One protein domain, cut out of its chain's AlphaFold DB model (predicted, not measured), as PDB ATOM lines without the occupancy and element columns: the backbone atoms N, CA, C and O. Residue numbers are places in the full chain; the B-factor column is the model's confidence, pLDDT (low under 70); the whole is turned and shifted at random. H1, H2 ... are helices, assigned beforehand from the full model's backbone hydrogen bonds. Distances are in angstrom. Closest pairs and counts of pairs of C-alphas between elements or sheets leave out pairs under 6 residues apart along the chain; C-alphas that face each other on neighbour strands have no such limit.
ATOM      1  N   ASP A   7     114.884 -85.804   8.749       86.56
ATOM      2  CA  ASP A   7     116.274 -85.427   8.511       86.56
ATOM      3  C   ASP A   7     116.358 -84.157   7.655       86.56
ATOM      4  O   ASP A   7     117.085 -83.220   8.002       86.56
ATOM      5  N   ALA A   8     115.531 -84.059   6.609       85.44
ATOM      6  CA  ALA A   8     115.389 -82.839   5.814       85.44
ATOM      7  C   ALA A   8     114.927 -81.636   6.659       85.44
ATOM      8  O   ALA A   8     115.455 -80.530   6.522       85.44
ATOM      9  N   PHE A   9     113.982 -81.844   7.579       84.50
ATOM     10  CA  PHE A   9     113.503 -80.789   8.471       84.50
ATOM     11  C   PHE A   9     114.602 -80.275   9.414       84.50
ATOM     12  O   PHE A   9     114.720 -79.064   9.633       84.50
ATOM     13  N   ILE A  10     115.432 -81.170   9.957       88.81
ATOM     14  CA  ILE A  10     116.564 -80.787  10.809       88.81
ATOM     15  C   ILE A  10     117.637 -80.047   9.999       88.81
ATOM     16  O   ILE A  10     118.138 -79.018  10.462       88.81
ATOM     17  N   ALA A  11     117.945 -80.508   8.785       86.69
ATOM     18  CA  ALA A  11     118.908 -79.848   7.902       86.69
ATOM     19  C   ALA A  11     118.496 -78.399   7.576       86.69
ATOM     20  O   ALA A  11     119.315 -77.481   7.683       86.69
ATOM     21  N   ASP A  12     117.214 -78.168   7.282       86.00
ATOM     22  CA  ASP A  12     116.665 -76.832   7.023       86.00
ATOM     23  C   ASP A  12     116.776 -75.897   8.237       86.00
ATOM     24  O   ASP A  12     117.045 -74.696   8.100       86.00
ATOM     25  N   ILE A  13     116.585 -76.429   9.448       85.25
ATOM     26  CA  ILE A  13     116.744 -75.662  10.689       85.25
ATOM     27  C   ILE A  13     118.202 -75.225  10.872       85.25
ATOM     28  O   ILE A  13     118.448 -74.058  11.185       85.25
ATOM     29  N   GLU A  14     119.165 -76.125  10.676       83.81
ATOM     30  CA  GLU A  14     120.593 -75.804  10.815       83.81
ATOM     31  C   GLU A  14     121.077 -74.828   9.731       83.81
ATOM     32  O   GLU A  14     121.807 -73.873  10.030       83.81
ATOM     33  N   ALA A  15     120.591 -74.981   8.494       85.06
ATOM     34  CA  ALA A  15     120.857 -74.038   7.410       85.06
ATOM     35  C   ALA A  15     120.345 -72.627   7.751       85.06
ATOM     36  O   ALA A  15     121.070 -71.640   7.605       85.06
ATOM     37  N   ARG A  16     119.125 -72.519   8.295       81.38
ATOM     38  CA  ARG A  16     118.554 -71.236   8.744       81.38
ATOM     39  C   ARG A  16     119.313 -70.630   9.921       81.38
ATOM     40  O   ARG A  16     119.548 -69.424   9.922       81.38
ATOM     41  N   LYS A  17     119.724 -71.431  10.909       78.25
ATOM     42  CA  LYS A  17     120.545 -70.949  12.037       78.25
ATOM     43  C   LYS A  17     121.867 -70.360  11.551       78.25
ATOM     44  O   LYS A  17     122.250 -69.283  12.007       78.25
ATOM     45  N   THR A  18     122.512 -71.036  10.601       78.69
ATOM     46  CA  THR A  18     123.752 -70.573   9.962       78.69
ATOM     47  C   THR A  18     123.535 -69.262   9.211       78.69
ATOM     48  O   THR A  18     124.254 -68.294   9.451       78.69
ATOM     49  N   ALA A  19     122.500 -69.194   8.367       80.25
ATOM     50  CA  ALA A  19     122.168 -68.003   7.585       80.25
ATOM     51  C   ALA A  19     121.854 -66.773   8.457       80.25
ATOM     52  O   ALA A  19     122.164 -65.647   8.083       80.25
ATOM     53  N   LEU A  20     121.274 -66.986   9.639       80.06
ATOM     54  CA  LEU A  20     120.969 -65.927  10.605       80.06
ATOM     55  C   LEU A  20     122.173 -65.518  11.472       80.06
ATOM     56  O   LEU A  20     122.010 -64.712  12.387       80.06
ATOM     57  N   GLY A  21     123.362 -66.100  11.262       71.06
ATOM     58  CA  GLY A  21     124.522 -65.896  12.141       71.06
ATOM     59  C   GLY A  21     124.280 -66.393  13.573       71.06
ATOM     60  O   GLY A  21     125.030 -66.075  14.496       71.06
ATOM     61  N   SER A  22     123.227 -67.188  13.772       60.91
ATOM     62  CA  SER A  22     122.780 -67.715  15.053       60.91
ATOM     63  C   SER A  22     123.524 -69.010  15.374       60.91
ATOM     64  O   SER A  22     122.923 -70.017  15.751       60.91
ATOM     65  N   ALA A  23     124.855 -68.962  15.335       60.69
ATOM     66  CA  ALA A  23     125.676 -69.852  16.147       60.69
ATOM     67  C   ALA A  23     125.577 -69.385  17.609       60.69
ATOM     68  O   ALA A  23     126.567 -69.027  18.242       60.69
ATOM     69  N   VAL A  24     124.354 -69.291  18.142       55.06
ATOM     70  CA  VAL A  24     124.149 -69.009  19.558       55.06
ATOM     71  C   VAL A  24     124.578 -70.285  20.265       55.06
ATOM     72  O   VAL A  24     123.931 -71.317  20.071       55.06
ATOM     73  N   PRO A  25     125.659 -70.261  21.067       53.31
ATOM     74  CA  PRO A  25     126.052 -71.427  21.834       53.31
ATOM     75  C   PRO A  25     124.830 -71.896  22.619       53.31
ATOM     76  O   PRO A  25     124.166 -71.075  23.256       53.31
ATOM     77  N   ALA A  26     124.510 -73.192  22.587       53.03
ATOM     78  CA  ALA A  26     123.357 -73.741  23.312       53.03
ATOM     79  C   ALA A  26     123.356 -73.337  24.806       53.03
ATOM     80  O   ALA A  26     122.308 -73.242  25.447       53.03
ATOM     81  N   THR A  27     124.540 -73.019  25.335       51.09
ATOM     82  CA  THR A  27     124.788 -72.495  26.679       51.09
ATOM     83  C   THR A  27     124.285 -71.064  26.916       51.09
ATOM     84  O   THR A  27     123.980 -70.738  28.056       51.09
ATOM     85  N   ARG A  28     124.122 -70.215  25.889       47.16
ATOM     86  CA  ARG A  28     123.543 -68.856  26.012       47.16
ATOM     87  C   ARG A  28     122.014 -68.836  26.042       47.16
ATOM     88  O   ARG A  28     121.431 -67.906  26.593       47.16
ATOM     89  N   LEU A  29     121.351 -69.845  25.473       50.69
ATOM     90  CA  LEU A  29     119.881 -69.934  25.480       50.69
ATOM     91  C   LEU A  29     119.332 -70.385  26.838       50.69
ATOM     92  O   LEU A  29     118.186 -70.094  27.189       50.69
ATOM     93  N   ARG A  30     120.171 -71.027  27.652       50.88
ATOM     94  CA  ARG A  30     119.887 -71.262  29.062       50.88
ATOM     95  C   ARG A  30     120.401 -70.057  29.828       50.88
ATOM     96  O   ARG A  30     121.569 -69.982  30.180       50.88
ATOM     97  N   ASN A  31     119.516 -69.099  30.089       52.84
ATOM     98  CA  ASN A  31     119.750 -68.129  31.151       52.84
ATOM     99  C   ASN A  31     119.851 -68.903  32.472       52.84
ATOM    100  O   ASN A  31     118.840 -69.053  33.171       52.84
ATOM    101  N   GLY A  32     121.043 -69.417  32.783       58.66
ATOM    102  CA  GLY A  32     121.359 -69.937  34.103       58.66
ATOM    103  C   GLY A  32     120.895 -68.916  35.137       58.66
ATOM    104  O   GLY A  32     120.979 -67.700  34.918       58.66
ATOM    105  N   GLY A  33     120.323 -69.396  36.234       63.59
ATOM    106  CA  GLY A  33     119.888 -68.596  37.374       63.59
ATOM    107  C   GLY A  33     120.905 -67.542  37.809       63.59
ATOM    108  O   GLY A  33     120.493 -66.439  38.190       63.59
ATOM    109  N   GLY A  34     122.202 -67.836  37.669       65.56
ATOM    110  CA  GLY A  34     123.293 -66.900  37.954       65.56
ATOM    111  C   GLY A  34     123.273 -65.618  37.110       65.56
ATOM    112  O   GLY A  34     123.441 -64.530  37.655       65.56
ATOM    113  N   ALA A  35     122.970 -65.714  35.812       70.25
ATOM    114  CA  ALA A  35     123.026 -64.590  34.869       70.25
ATOM    115  C   ALA A  35     121.688 -63.840  34.702       70.25
ATOM    116  O   ALA A  35     121.541 -63.007  33.806       70.25
ATOM    117  N   ARG A  36     120.671 -64.135  35.524       82.06
ATOM    118  CA  ARG A  36     119.361 -63.469  35.412       82.06
ATOM    119  C   ARG A  36     119.450 -62.008  35.843       82.06
ATOM    120  O   ARG A  36     119.903 -61.714  36.949       82.06
ATOM    121  N   THR A  37     118.905 -61.118  35.017       82.88
ATOM    122  CA  THR A  37     118.691 -59.719  35.401       82.88
ATOM    123  C   THR A  37     117.662 -59.614  36.541       82.88
ATOM    124  O   THR A  37     116.840 -60.530  36.713       82.88
ATOM    125  N   PRO A  38     117.668 -58.524  37.329       86.38
ATOM    126  CA  PRO A  38     116.674 -58.294  38.381       86.38
ATOM    127  C   PRO A  38     115.225 -58.371  37.875       86.38
ATOM    128  O   PRO A  38     114.378 -59.018  38.497       86.38
ATOM    129  N   GLU A  39     114.949 -57.812  36.699       84.31
ATOM    130  CA  GLU A  39     113.619 -57.791  36.079       84.31
ATOM    131  C   GLU A  39     113.147 -59.211  35.758       84.31
ATOM    132  O   GLU A  39     111.987 -59.566  35.997       84.31
ATOM    133  N   LYS A  40     114.065 -60.054  35.267       82.38
ATOM    134  CA  LYS A  40     113.778 -61.457  34.961       82.38
ATOM    135  C   LYS A  40     113.504 -62.269  36.225       82.38
ATOM    136  O   LYS A  40     112.592 -63.097  36.215       82.38
ATOM    137  N   ARG A  41     114.235 -62.025  37.318       86.06
ATOM    138  CA  ARG A  41     113.952 -62.660  38.621       86.06
ATOM    139  C   ARG A  41     112.556 -62.288  39.120       86.06
ATOM    140  O   ARG A  41     111.765 -63.183  39.412       86.06
ATOM    141  N   ALA A  42     112.220 -61.000  39.095       88.31
ATOM    142  CA  ALA A  42     110.904 -60.517  39.506       88.31
ATOM    143  C   ALA A  42     109.771 -61.095  38.634       88.31
ATOM    144  O   ALA A  42     108.703 -61.447  39.138       88.31
ATOM    145  N   ALA A  43     109.985 -61.232  37.321       86.62
ATOM    146  CA  ALA A  43     109.008 -61.843  36.421       86.62
ATOM    147  C   ALA A  43     108.746 -63.326  36.743       86.62
ATOM    148  O   ALA A  43     107.586 -63.745  36.782       86.62
ATOM    149  N   LEU A  44     109.802 -64.101  37.017       87.81
ATOM    150  CA  LEU A  44     109.685 -65.511  37.405       87.81
ATOM    151  C   LEU A  44     108.970 -65.677  38.751       87.81
ATOM    152  O   LEU A  44     108.120 -66.555  38.886       87.81
ATOM    153  N   GLU A  45     109.251 -64.810  39.720       89.81
ATOM    154  CA  GLU A  45     108.585 -64.835  41.024       89.81
ATOM    155  C   GLU A  45     107.083 -64.537  40.909       89.81
ATOM    156  O   GLU A  45     106.252 -65.254  41.477       89.81
ATOM    157  N   ARG A  46     106.701 -63.549  40.086       92.31
ATOM    158  CA  ARG A  46     105.283 -63.277  39.784       92.31
ATOM    159  C   ARG A  46     104.597 -64.480  39.142       92.31
ATOM    160  O   ARG A  46     103.465 -64.798  39.506       92.31
ATOM    161  N   ALA A  47     105.263 -65.151  38.202       88.19
ATOM    162  CA  ALA A  47     104.731 -66.353  37.569       88.19
ATOM    163  C   ALA A  47     104.562 -67.500  38.581       88.19
ATOM    164  O   ALA A  47     103.503 -68.126  38.615       88.19
ATOM    165  N   ALA A  48     105.549 -67.714  39.457       90.50
ATOM    166  CA  ALA A  48     105.478 -68.714  40.518       90.50
ATOM    167  C   ALA A  48     104.323 -68.439  41.491       90.50
ATOM    168  O   ALA A  48     103.597 -69.363  41.860       90.50
ATOM    169  N   ARG A  49     104.096 -67.173  41.860       93.94
ATOM    170  CA  ARG A  49     102.962 -66.775  42.703       93.94
ATOM    171  C   ARG A  49     101.617 -67.094  42.050       93.94
ATOM    172  O   ARG A  49     100.746 -67.644  42.716       93.94
ATOM    173  N   ARG A  50     101.455 -66.801  40.753       94.81
ATOM    174  CA  ARG A  50     100.226 -67.140  40.011       94.81
ATOM    175  C   ARG A  50      99.994 -68.645  39.931       94.81
ATOM    176  O   ARG A  50      98.876 -69.088  40.149       94.81
ATOM    177  N   ALA A  51     101.044 -69.421  39.665       91.56
ATOM    178  CA  ALA A  51     100.946 -70.877  39.637       91.56
ATOM    179  C   ALA A  51     100.481 -71.428  40.995       91.56
ATOM    180  O   ALA A  51      99.523 -72.193  41.036       91.56
ATOM    181  N   ARG A  52     101.065 -70.955  42.105       94.06
ATOM    182  CA  ARG A  52     100.633 -71.341  43.460       94.06
ATOM    183  C   ARG A  52      99.179 -70.963  43.742       94.06
ATOM    184  O   ARG A  52      98.449 -71.780  44.286       94.06
ATOM    185  N   ALA A  53      98.753 -69.762  43.348       94.94
ATOM    186  CA  ALA A  53      97.362 -69.325  43.501       94.94
ATOM    187  C   ALA A  53      96.378 -70.201  42.704       94.94
ATOM    188  O   ALA A  53      95.247 -70.393  43.131       94.94
ATOM    189  N   ALA A  54      96.824 -70.770  41.582       95.06
ATOM    190  CA  ALA A  54      96.067 -71.732  40.786       95.06
ATOM    191  C   ALA A  54      96.212 -73.193  41.271       95.06
ATOM    192  O   ALA A  54      95.779 -74.106  40.575       95.06
ATOM    193  N   GLY A  55      96.864 -73.443  42.416       95.94
ATOM    194  CA  GLY A  55      97.116 -74.797  42.930       95.94
ATOM    195  C   GLY A  55      98.166 -75.595  42.144       95.94
ATOM    196  O   GLY A  55      98.328 -76.793  42.364       95.94
TER     197      GLY A  55
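AT A GLANCE: This is residues 7 to 55 of the 63 residues of an uncharacterized protein of Sphingomonas sp. R3G8D (UniProt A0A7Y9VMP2). The long helix H3 and the helix H1 are the two arms of a wide, open U, and the link between them, with the one-turn helix H2 partway along it, is its floor. No helix touches another. The printed part has 49 residues with three named helices in the order H1, H2, H3 and no named strand, and its class is all helix. It is extended, with a radius of gyration of the C-alphas of 16.9 A, and only just flat, spanning 44 by 25 by 14 A.

IN THESE COORDINATES: H3, residues 38 to 53, is 22.8 A long and ends at C-alpha 53, (97.362, -69.325, 43.501). H2 is residues 26 to 29. H1, residues 7 to 19, is 18.4 A long and begins at C-alpha 7, (116.274, -85.427, 8.511).

HOW THE PARTS SIT: H3 is apart from H2 and from H1, and H1 and H2 are apart. In H3 and H1 every O i to N i+4 pair is within hydrogen-bond range; H2 is too short for such a pair.

THE WHOLE: The C-alphas farthest apart, of Ala 8 and Ala 53, are 43.9 A apart. The printed part has no cut, and both links are short. Mean pLDDT of the printed part is 78.0; residues 22 to 34 are under 70.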